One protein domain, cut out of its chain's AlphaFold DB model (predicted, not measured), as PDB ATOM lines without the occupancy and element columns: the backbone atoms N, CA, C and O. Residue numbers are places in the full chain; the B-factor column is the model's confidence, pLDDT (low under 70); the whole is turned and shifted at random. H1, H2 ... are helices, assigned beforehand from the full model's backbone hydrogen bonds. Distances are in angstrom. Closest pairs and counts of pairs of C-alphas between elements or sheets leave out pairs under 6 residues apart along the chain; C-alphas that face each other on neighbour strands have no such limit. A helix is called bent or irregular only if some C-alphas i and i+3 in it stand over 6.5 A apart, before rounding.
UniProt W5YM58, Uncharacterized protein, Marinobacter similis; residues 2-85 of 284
ATOM      1  N   ILE A   2      13.114  13.369  39.806       59.84
ATOM      2  CA  ILE A   2      13.600  13.314  41.203       59.84
ATOM      3  C   ILE A   2      14.380  12.021  41.512       59.84
ATOM      4  O   ILE A   2      15.526  12.094  41.939       59.84
ATOM      5  N   TRP A   3      13.827  10.845  41.192       65.62
ATOM      6  CA  TRP A   3      14.507   9.557  41.416       65.62
ATOM      7  C   TRP A   3      15.837   9.419  40.662       65.62
ATOM      8  O   TRP A   3      16.818   8.948  41.229       65.62
ATOM      9  N   GLY A   4      15.905   9.907  39.417       69.69
ATOM     10  CA  GLY A   4      17.151   9.918  38.642       69.69
ATOM     11  C   GLY A   4      18.238  10.795  39.273       69.69
ATOM     12  O   GLY A   4      19.400  10.404  39.297       69.69
ATOM     13  N   GLY A   5      17.857  11.943  39.847       69.88
ATOM     14  CA  GLY A   5      18.785  12.824  40.563       69.88
ATOM     15  C   GLY A   5      19.258  12.258  41.906       69.88
ATOM     16  O   GLY A   5      20.383  12.521  42.315       69.88
ATOM     17  N   VAL A   6      18.443  11.450  42.590       74.31
ATOM     18  CA  VAL A   6      18.845  10.768  43.837       74.31
ATOM     19  C   VAL A   6      19.819   9.625  43.549       74.31
ATOM     20  O   VAL A   6      20.843   9.515  44.218       74.31
ATOM     21  N   VAL A   7      19.559   8.819  42.513       81.94
ATOM     22  CA  VAL A   7      20.466   7.732  42.102       81.94
ATOM     23  C   VAL A   7      21.823   8.284  41.657       81.94
ATOM     24  O   VAL A   7      22.859   7.780  42.080       81.94
ATOM     25  N   LEU A   8      21.849   9.363  40.870       80.62
ATOM     26  CA  LEU A   8      23.106  10.042  40.526       80.62
ATOM     27  C   LEU A   8      23.733  10.777  41.715       80.62
ATOM     28  O   LEU A   8      24.951  10.941  41.766       80.62
ATOM     29  N   GLY A   9      22.927  11.164  42.702       85.94
ATOM     30  CA  GLY A   9      23.404  11.663  43.986       85.94
ATOM     31  C   GLY A   9      24.279  10.652  44.719       85.94
ATOM     32  O   GLY A   9      25.311  11.029  45.264       85.94
ATOM     33  N   LEU A  10      23.951   9.356  44.666       87.69
ATOM     34  CA  LEU A  10      24.802   8.309  45.249       87.69
ATOM     35  C   LEU A  10      26.195   8.286  44.610       87.69
ATOM     36  O   LEU A  10      27.191   8.099  45.306       87.69
ATOM     37  N   TRP A  11      26.288   8.536  43.302       88.44
ATOM     38  CA  TRP A  11      27.579   8.645  42.626       88.44
ATOM     39  C   TRP A  11      28.385   9.846  43.142       88.44
ATOM     40  O   TRP A  11      29.560   9.698  43.479       88.44
ATOM     41  N   PHE A  12      27.752  11.014  43.298       89.88
ATOM     42  CA  PHE A  12      28.398  12.187  43.899       89.88
ATOM     43  C   PHE A  12      28.790  11.973  45.363       89.88
ATOM     44  O   PHE A  12      29.856  12.427  45.770       89.88
ATOM     45  N   MET A  13      27.987  11.246  46.140       89.69
ATOM     46  CA  MET A  13      28.316  10.862  47.513       89.69
ATOM     47  C   MET A  13      29.613  10.043  47.567       89.69
ATOM     48  O   MET A  13      30.509  10.359  48.348       89.69
ATOM     49  N   VAL A  14      29.741   9.018  46.716       86.81
ATOM     50  CA  VAL A  14      30.966   8.203  46.613       86.81
ATOM     51  C   VAL A  14      32.152   9.058  46.165       86.81
ATOM     52  O   VAL A  14      33.268   8.920  46.671       86.81
ATOM     53  N   LEU A  15      31.924   9.983  45.236       85.88
ATOM     54  CA  LEU A  15      32.965  10.865  44.724       85.88
ATOM     55  C   LEU A  15      33.484  11.831  45.804       85.88
ATOM     56  O   LEU A  15      34.695  12.011  45.932       85.88
ATOM     57  N   LEU A  16      32.588  12.376  46.630       85.06
ATOM     58  CA  LEU A  16      32.930  13.176  47.807       85.06
ATOM     59  C   LEU A  16      33.703  12.348  48.845       85.06
ATOM     60  O   LEU A  16      34.740  12.790  49.335       85.06
ATOM     61  N   GLY A  17      33.249  11.124  49.130       79.94
ATOM     62  CA  GLY A  17      33.896  10.231  50.098       79.94
ATOM     63  C   GLY A  17      35.270   9.711  49.673       79.94
ATOM     64  O   GLY A  17      36.118   9.467  50.524       79.94
ATOM     65  N   SER A  18      35.532   9.594  48.372       77.69
ATOM     66  CA  SER A  18      36.826   9.133  47.841       77.69
ATOM     67  C   SER A  18      37.905  10.223  47.770       77.69
ATOM     68  O   SER A  18      39.012   9.958  47.300       77.69
ATOM     69  N   ALA A  19      37.608  11.454  48.208       69.06
ATOM     70  CA  ALA A  19      38.494  12.615  48.085       69.06
ATOM     71  C   ALA A  19      39.000  12.853  46.641       69.06
ATOM     72  O   ALA A  19      40.103  13.373  46.423       69.06
ATOM     73  N   ALA A  20      38.185  12.502  45.635       73.06
ATOM     74  CA  ALA A  20      38.486  12.616  44.207       73.06
ATOM     75  C   ALA A  20      38.400  14.073  43.700       73.06
ATOM     76  O   ALA A  20      37.644  14.407  42.784       73.06
ATOM     77  N   ARG A  21      39.222  14.958  44.283       78.31
ATOM     78  CA  ARG A  21      39.256  16.414  44.037       78.31
ATOM     79  C   ARG A  21      39.350  16.771  42.555       78.31
ATOM     80  O   ARG A  21      38.639  17.654  42.084       78.31
ATOM     81  N   GLY A  22      40.193  16.052  41.812       81.31
ATOM     82  CA  GLY A  22      40.367  16.275  40.377       81.31
ATOM     83  C   GLY A  22      39.078  16.058  39.580       81.31
ATOM     84  O   GLY A  22      38.841  16.763  38.605       81.31
ATOM     85  N   SER A  23      38.218  15.116  39.983       86.00
ATOM     86  CA  SER A  23      36.953  14.828  39.287       86.00
ATOM     87  C   SER A  23      35.941  15.936  39.514       86.00
ATOM     88  O   SER A  23      35.338  16.411  38.555       86.00
ATOM     89  N   MET A  24      35.821  16.406  40.758       87.31
ATOM     90  CA  MET A  24      34.929  17.515  41.104       87.31
ATOM     91  C   MET A  24      35.325  18.805  40.387       87.31
ATOM     92  O   MET A  24      34.484  19.449  39.765       87.31
ATOM     93  N   LEU A  25      36.613  19.161  40.449       89.06
ATOM     94  CA  LEU A  25      37.126  20.374  39.817       89.06
ATOM     95  C   LEU A  25      36.959  20.319  38.298       89.06
ATOM     96  O   LEU A  25      36.481  21.281  37.705       89.06
ATOM     97  N   ALA A  26      37.282  19.186  37.671       91.94
ATOM     98  CA  ALA A  26      37.132  19.030  36.231       91.94
ATOM     99  C   ALA A  26      35.673  19.119  35.769       91.94
ATOM    100  O   ALA A  26      35.392  19.798  34.783       91.94
ATOM    101  N   GLN A  27      34.739  18.499  36.498       92.56
ATOM    102  CA  GLN A  27      33.312  18.611  36.196       92.56
ATOM    103  C   GLN A  27      32.793  20.033  36.384       92.56
ATOM    104  O   GLN A  27      32.074  20.527  35.520       92.56
ATOM    105  N   GLY A  28      33.180  20.710  37.468       93.50
ATOM    106  CA  GLY A  28      32.798  22.100  37.717       93.50
ATOM    107  C   GLY A  28      33.317  23.047  36.632       93.50
ATOM    108  O   GLY A  28      32.552  23.838  36.083       93.50
ATOM    109  N   LEU A  29      34.591  22.927  36.253       94.50
ATOM    110  CA  LEU A  29      35.182  23.728  35.177       94.50
ATOM    111  C   LEU A  29      34.518  23.440  33.825       94.50
ATOM    112  O   LEU A  29      34.162  24.374  33.106       94.50
ATOM    113  N   ALA A  30      34.286  22.166  33.496       94.38
ATOM    114  CA  ALA A  30      33.571  21.785  32.281       94.38
ATOM    115  C   ALA A  30      32.133  22.322  32.273       94.38
ATOM    116  O   ALA A  30      31.646  22.754  31.231       94.38
ATOM    117  N   PHE A  31      31.465  22.345  33.427       94.62
ATOM    118  CA  PHE A  31      30.104  22.854  33.567       94.62
ATOM    119  C   PHE A  31      30.058  24.355  33.293       94.62
ATOM    120  O   PHE A  31      29.247  24.807  32.485       94.62
ATOM    121  N   LEU A  32      30.959  25.123  33.914       95.06
ATOM    122  CA  LEU A  32      31.071  26.567  33.699       95.06
ATOM    123  C   LEU A  32      31.403  26.890  32.239       95.06
ATOM    124  O   LEU A  32      30.799  27.787  31.654       95.06
ATOM    125  N   PHE A  33      32.308  26.126  31.627       94.06
ATOM    126  CA  PHE A  33      32.670  26.295  30.222       94.06
ATOM    127  C   PHE A  33      31.496  25.993  29.278       94.06
ATOM    128  O   PHE A  33      31.193  26.791  28.390       94.06
ATOM    129  N   MET A  34      30.779  24.884  29.489       92.69
ATOM    130  CA  MET A  34      29.588  24.541  28.701       92.69
ATOM    131  C   MET A  34      28.472  25.574  28.884       92.69
ATOM    132  O   MET A  34      27.829  25.964  27.908       92.69
ATOM    133  N   LEU A  35      28.273  26.074  30.106       92.88
ATOM    134  CA  LEU A  35      27.314  27.138  30.391       92.88
ATOM    135  C   LEU A  35      27.689  28.443  29.677       92.88
ATOM    136  O   LEU A  35      26.813  29.098  29.117       92.88
ATOM    137  N   ALA A  36      28.973  28.798  29.626       92.06
ATOM    138  CA  ALA A  36      29.440  29.970  28.887       92.06
ATOM    139  C   ALA A  36      29.204  29.834  27.369       92.06
ATOM    140  O   ALA A  36      28.762  30.791  26.728       92.06
ATOM    141  N   LEU A  37      29.448  28.647  26.801       89.62
ATOM    142  CA  LEU A  37      29.345  28.400  25.358       89.62
ATOM    143  C   LEU A  37      27.915  28.218  24.838       89.62
ATOM    144  O   LEU A  37      27.607  28.691  23.743       89.62
ATOM    145  N   TYR A  38      27.065  27.509  25.582       88.06
ATOM    146  CA  TYR A  38      25.724  27.093  25.144       88.06
ATOM    147  C   TYR A  38      24.595  27.773  25.929       88.06
ATOM    148  O   TYR A  38      23.425  27.683  25.543       88.06
ATOM    149  N   ARG A  39      24.925  28.486  27.013       88.88
ATOM    150  CA  ARG A  39      24.003  29.315  27.805       88.88
ATOM    151  C   ARG A  39      22.739  28.543  28.188       88.88
ATOM    152  O   ARG A  39      22.809  27.496  28.832       88.88
ATOM    153  N   ARG A  40      21.570  29.054  27.783       85.50
ATOM    154  CA  ARG A  40      20.268  28.498  28.151       85.50
ATOM    155  C   ARG A  40      20.072  27.066  27.651       85.50
ATOM    156  O   ARG A  40      19.488  26.285  28.389       85.50
ATOM    157  N   LYS A  41      20.621  26.713  26.482       86.69
ATOM    158  CA  LYS A  41      20.505  25.359  25.911       86.69
ATOM    159  C   LYS A  41      21.136  24.301  26.813       86.69
ATOM    160  O   LYS A  41      20.564  23.244  27.042       86.69
ATOM    161  N   PHE A  42      22.307  24.602  27.379       89.81
ATOM    162  CA  PHE A  42      22.955  23.697  28.328       89.81
ATOM    163  C   PHE A  42      22.297  23.733  29.708       89.81
ATOM    164  O   PHE A  42      22.260  22.710  30.386       89.81
ATOM    165  N   TRP A  43      21.748  24.879  30.123       89.81
ATOM    166  CA  TRP A  43      21.166  25.038  31.457       89.81
ATOM    167  C   TRP A  43      20.070  24.018  31.775       89.81
ATOM    168  O   TRP A  43      19.979  23.569  32.915       89.81
ATOM    169  N   ASP A  44      19.263  23.607  30.798       85.19
ATOM    170  CA  ASP A  44      18.190  22.640  31.044       85.19
ATOM    171  C   ASP A  44      18.717  21.260  31.472       85.19
ATOM    172  O   ASP A  44      18.148  20.640  32.371       85.19
ATOM    173  N   ILE A  45      19.871  20.844  30.945       86.25
ATOM    174  CA  ILE A  45      20.605  19.651  31.398       86.25
ATOM    175  C   ILE A  45      21.419  19.974  32.652       86.25
ATOM    176  O   ILE A  45      21.501  19.173  33.582       86.25
ATOM    177  N   GLY A  46      22.000  21.171  32.706       88.25
ATOM    178  CA  GLY A  46      22.832  21.620  33.808       88.25
ATOM    179  C   GLY A  46      22.097  21.607  35.149       88.25
ATOM    180  O   GLY A  46      22.675  21.203  36.156       88.25
ATOM    181  N   LYS A  47      20.796  21.926  35.168       90.38
ATOM    182  CA  LYS A  47      19.940  21.771  36.358       90.38
ATOM    183  C   LYS A  47      19.982  20.348  36.909       90.38
ATOM    184  O   LYS A  47      20.058  20.169  38.117       90.38
ATOM    185  N   PHE A  48      19.938  19.336  36.044       88.00
ATOM    186  CA  PHE A  48      19.966  17.939  36.467       88.00
ATOM    187  C   PHE A  48      21.304  17.563  37.113       88.00
ATOM    188  O   PHE A  48      21.315  16.877  38.135       88.00
ATOM    189  N   TRP A  49      22.417  18.075  36.580       91.00
ATOM    190  CA  TRP A  49      23.731  17.946  37.213       91.00
ATOM    191  C   TRP A  49      23.763  18.631  38.586       91.00
ATOM    192  O   TRP A  49      24.167  18.005  39.560       91.00
ATOM    193  N   VAL A  50      23.249  19.865  38.697       91.81
ATOM    194  CA  VAL A  50      23.180  20.612  39.969       91.81
ATOM    195  C   VAL A  50      22.332  19.874  41.006       91.81
ATOM    196  O   VAL A  50      22.770  19.704  42.141       91.81
ATOM    197  N   TYR A  51      21.146  19.385  40.631       91.12
ATOM    198  CA  TYR A  51      20.297  18.612  41.540       91.12
ATOM    199  C   TYR A  51      20.966  17.314  41.993       91.12
ATOM    200  O   TYR A  51      20.859  16.968  43.167       91.12
ATOM    201  N   SER A  52      21.677  16.629  41.095       91.06
ATOM    202  CA  SER A  52      22.425  15.409  41.424       91.06
ATOM    203  C   SER A  52      23.621  15.697  42.338       91.06
ATOM    204  O   SER A  52      23.934  14.918  43.232       91.06
ATOM    205  N   PHE A  53      24.289  16.836  42.151       91.94
ATOM    206  CA  PHE A  53      25.372  17.268  43.025       91.94
ATOM    207  C   PHE A  53      24.855  17.581  44.434       91.94
ATOM    208  O   PHE A  53      25.380  17.057  45.414       91.94
ATOM    209  N   ILE A  54      23.788  18.380  44.541       92.44
ATOM    210  CA  ILE A  54      23.173  18.737  45.829       92.44
ATOM    211  C   ILE A  54      22.659  17.486  46.543       92.44
ATOM    212  O   ILE A  54      22.920  17.320  47.734       92.44
ATOM    213  N   SER A  55      21.970  16.585  45.834       92.31
ATOM    214  CA  SER A  55      21.504  15.327  46.424       92.31
ATOM    215  C   SER A  55      22.675  14.487  46.931       92.31
ATOM    216  O   SER A  55      22.600  13.967  48.039       92.31
ATOM    217  N   GLY A  56      23.788  14.415  46.197       92.50
ATOM    218  CA  GLY A  56      24.989  13.713  46.643       92.50
ATOM    219  C   GLY A  56      25.656  14.330  47.867       92.50
ATOM    220  O   GLY A  56      26.079  13.593  48.754       92.50
ATOM    221  N   VAL A  57      25.689  15.661  47.967       91.81
ATOM    222  CA  VAL A  57      26.156  16.368  49.171       91.81
ATOM    223  C   VAL A  57      25.274  16.020  50.370       91.81
ATOM    224  O   VAL A  57      25.791  15.649  51.421       91.81
ATOM    225  N   VAL A  58      23.948  16.077  50.214       92.81
ATOM    226  CA  VAL A  58      22.996  15.722  51.279       92.81
ATOM    227  C   VAL A  58      23.163  14.261  51.702       92.81
ATOM    228  O   VAL A  58      23.283  13.978  52.892       92.81
ATOM    229  N   LEU A  59      23.231  13.334  50.743       92.44
ATOM    230  CA  LEU A  59      23.439  11.909  51.006       92.44
ATOM    231  C   LEU A  59      24.773  11.656  51.717       92.44
ATOM    232  O   LEU A  59      24.813  10.885  52.669       92.44
ATOM    233  N   TYR A  60      25.841  12.346  51.319       89.94
ATOM    234  CA  TYR A  60      27.137  12.274  51.991       89.94
ATOM    235  C   TYR A  60      27.053  12.724  53.449       89.94
ATOM    236  O   TYR A  60      27.497  11.999  54.340       89.94
ATOM    237  N   PHE A  61      26.426  13.870  53.719       90.12
ATOM    238  CA  PHE A  61      26.234  14.333  55.093       90.12
ATOM    239  C   PHE A  61      25.435  13.337  55.933       90.12
ATOM    240  O   PHE A  61      25.808  13.081  57.074       90.12
ATOM    241  N   ILE A  62      24.373  12.749  55.383       90.56
ATOM    242  CA  ILE A  62      23.538  11.789  56.110       90.56
ATOM    243  C   ILE A  62      24.305  10.485  56.364       90.56
ATOM    244  O   ILE A  62      24.472  10.080  57.513       90.56
ATOM    245  N   PHE A  63      24.787   9.834  55.307       88.56
ATOM    246  CA  PHE A  63      25.298   8.465  55.378       88.56
ATOM    247  C   PHE A  63      26.757   8.360  55.808       88.56
ATOM    248  O   PHE A  63      27.126   7.365  56.423       88.56
ATOM    249  N   VAL A  64      27.588   9.358  55.503       84.75
ATOM    250  CA  VAL A  64      29.030   9.307  55.797       84.75
ATOM    251  C   VAL A  64      29.380  10.083  57.066       84.75
ATOM    252  O   VAL A  64      30.343   9.731  57.742       84.75
ATOM    253  N   ILE A  65      28.598  11.105  57.434       84.62
ATOM    254  CA  ILE A  65      28.881  11.933  58.618       84.62
ATOM    255  C   ILE A  65      27.875  11.682  59.745       84.62
ATOM    256  O   ILE A  65      28.275  11.272  60.833       84.62
ATOM    257  N   ALA A  66      26.584  11.938  59.518       87.81
ATOM    258  CA  ALA A  66      25.579  11.982  60.577       87.81
ATOM    259  C   ALA A  66      25.287  10.598  61.173       87.81
ATOM    260  O   ALA A  66      25.367  10.438  62.389       87.81
ATOM    261  N   ILE A  67      25.003   9.599  60.330       87.88
ATOM    262  CA  ILE A  67      24.735   8.225  60.776       87.88
ATOM    263  C   ILE A  67      25.954   7.640  61.505       87.88
ATOM    264  O   ILE A  67      25.782   7.173  62.631       87.88
ATOM    265  N   PRO A  68      27.188   7.704  60.958       83.94
ATOM    266  CA  PRO A  68      28.335   7.142  61.655       83.94
ATOM    267  C   PRO A  68      28.636   7.846  62.982       83.94
ATOM    268  O   PRO A  68      28.946   7.176  63.957       83.94
ATOM    269  N   LYS A  69      28.463   9.176  63.062       83.06
ATOM    270  CA  LYS A  69      28.606   9.931  64.318       83.06
ATOM    271  C   LYS A  69      27.588   9.519  65.382       83.06
ATOM    272  O   LYS A  69      27.913   9.517  66.562       83.06
ATOM    273  N   ALA A  70      26.352   9.249  64.970       85.00
ATOM    274  CA  ALA A  70      25.270   8.898  65.882       85.00
ATOM    275  C   ALA A  70      25.360   7.447  66.379       85.00
ATOM    276  O   ALA A  70      24.901   7.160  67.480       85.00
ATOM    277  N   LEU A  71      25.920   6.540  65.571       85.56
ATOM    278  CA  LEU A  71      25.976   5.106  65.871       85.56
ATOM    279  C   LEU A  71      27.327   4.634  66.424       85.56
ATOM    280  O   LEU A  71      27.375   3.590  67.069       85.56
ATOM    281  N   PHE A  72      28.417   5.363  66.171       82.06
ATOM    282  CA  PHE A  72      29.764   4.939  66.542       82.06
ATOM    283  C   PHE A  72      30.517   6.077  67.244       82.06
ATOM    284  O   PHE A  72      30.838   7.103  66.646       82.06
ATOM    285  N   GLU A  73      30.846   5.875  68.521       66.50
ATOM    286  CA  GLU A  73      31.445   6.899  69.393       66.50
ATOM    287  C   GLU A  73      32.906   7.262  69.046       66.50
ATOM    288  O   GLU A  73      33.430   8.248  69.560       66.50
ATOM    289  N   GLN A  74      33.580   6.506  68.166       57.06
ATOM    290  CA  GLN A  74      35.014   6.679  67.871       57.06
ATOM    291  C   GLN A  74      35.391   6.478  66.394       57.06
ATOM    292  O   GLN A  74      36.347   5.771  66.074       57.06
ATOM    293  N   ILE A  75      34.681   7.108  65.457       59.28
ATOM    294  CA  ILE A  75      35.167   7.154  64.069       59.28
ATOM    295  C   ILE A  75      35.975   8.434  63.873       59.28
ATOM    296  O   ILE A  75      35.426   9.533  63.810       59.28
ATOM    297  N   GLY A  76      37.297   8.284  63.756       57.72
ATOM    298  CA  GLY A  76      38.160   9.345  63.252       57.72
ATOM    299  C   GLY A  76      37.714   9.726  61.842       57.72
ATOM    300  O   GLY A  76      37.820   8.927  60.913       57.72
ATOM    301  N   TYR A  77      37.169  10.930  61.678       56.81
ATOM    302  CA  TYR A  77      36.752  11.417  60.368       56.81
ATOM    303  C   TYR A  77      37.974  11.525  59.454       56.81
ATOM    304  O   TYR A  77      38.872  12.332  59.699       56.81
ATOM    305  N   TYR A  78      37.994  10.750  58.369       54.47
ATOM    306  CA  TYR A  78      38.900  11.024  57.259       54.47
ATOM    307  C   TYR A  78      38.579  12.430  56.737       54.47
ATOM    308  O   TYR A  78      37.468  12.694  56.279       54.47
ATOM    309  N   GLN A  79      39.529  13.356  56.880       53.78
ATOM    310  CA  GLN A  79      39.339  14.755  56.506       53.78
ATOM    311  C   GLN A  79      38.877  14.879  55.046       53.78
ATOM    312  O   GLN A  79      39.551  14.411  54.128       53.78
ATOM    313  N   ILE A  80      37.760  15.591  54.848       52.75
ATOM    314  CA  ILE A  80      37.160  15.957  53.548       52.75
ATOM    315  C   ILE A  80      38.202  16.611  52.626       52.75
ATOM    316  O   ILE A  80      38.212  16.416  51.411       52.75
ATOM    317  N   PHE A  81      39.127  17.362  53.225       49.22
ATOM    318  CA  PHE A  81      40.227  18.019  52.545       49.22
ATOM    319  C   PHE A  81      41.543  17.495  53.096       49.22
ATOM    320  O   PHE A  81      42.070  18.006  54.079       49.22
ATOM    321  N   ARG A  82      42.115  16.492  52.429       53.62
ATOM    322  CA  ARG A  82      43.527  16.162  52.629       53.62
ATOM    323  C   ARG A  82      44.360  17.358  52.149       53.62
ATOM    324  O   ARG A  82      44.538  17.547  50.945       53.62
ATOM    325  N   THR A  83      44.832  18.181  53.080       49.50
ATOM    326  CA  THR A  83      45.623  19.402  52.821       49.50
ATOM    327  C   THR A  83      47.054  19.110  52.364       49.50
ATOM    328  O   THR A  83      47.723  19.997  51.844       49.50
ATOM    329  N   GLY A  84      47.515  17.862  52.490       55.03
ATOM    330  CA  GLY A  84      48.824  17.436  51.995       55.03
ATOM    331  C   GLY A  84      48.926  17.441  50.464       55.03
ATOM    332  O   GLY A  84      47.999  17.021  49.758       55.03
ATOM    333  N   GLY A  85      50.087  17.869  49.958       56.78
ATOM    334  CA  GLY A  85      50.453  17.751  48.548       56.78
ATOM    335  C   GLY A  85      50.493  16.286  48.106       56.78
ATOM    336  O   GLY A  85      50.872  15.396  48.863       56.78
TER     337      GLY A  85
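What this domain is: This is residues 2 to 85 of the 284 residues of an uncharacterized protein of Marinobacter similis (UniProt W5YM58). A long helix, H3, is crossed near its middle by H1 as an X, while H2 and H3 form a narrow V, a helical hairpin joined at one end. From the other end of H3 a tail without a named element, residues 72 to 85, turns back. The printed part has 84 residues, with three named helices in the order H1, H2, H3 and no named strand; its class is all helix. It is loose, with a radius of gyration of the C-alphas of 15.1 A, and flat, spanning 49 by 36 by 12 A.

How they stand to each other: H1, residues 2 to 17, and H2, residues 21 to 38, are close but not clearly touching; their closest C-alphas, those of Leu 15 and Ser 23, are 7.8 A apart. They run opposite ways at a steep tilt of 45 degrees. H1 touches H3, residues 40 to 71, at a steep tilt of 60 degrees, the same way; their closest C-alphas, those of Gly 9 and Gly 56, are 3.7 A apart. H2 and H3 are a helical hairpin, opposite ways at a shallow tilt of 23 degrees. H2 touches H3 with residues 31 to 35 alone, and H3 touches H2 with residues 42 to 46 alone; the closest C-alphas, those of Leu 35 and Phe 42, are 5.9 A apart. In H2 every O i to N i+4 pair is within hydrogen-bond range; in H1 11 of 12 are, and in H3 23 of 28.

Where its parts are: H1 begins at C-alpha 2 (13.600, 13.314, 41.203) and is 22.4 A long. H2 measures 25.6 A. H3 measures 44.8 A, ending at C-alpha 71 (25.976, 5.106, 65.871). It has a kink of 31 degrees near residue 47 and is irregular, but only just: C-alphas 64 and 67 are 6.7 A apart.

The domain as a whole: The two C-alphas farthest apart, those of Leu 37 and Glu 73, are 49.0 A apart. The printed part has no cut, and both links are tight. Residues 36 to 41, of which 36 to 38 belong to H2, stand free. Mean pLDDT of the printed part is 81.7; residues 2 to 5, 19 and 73 to 85 are under 70.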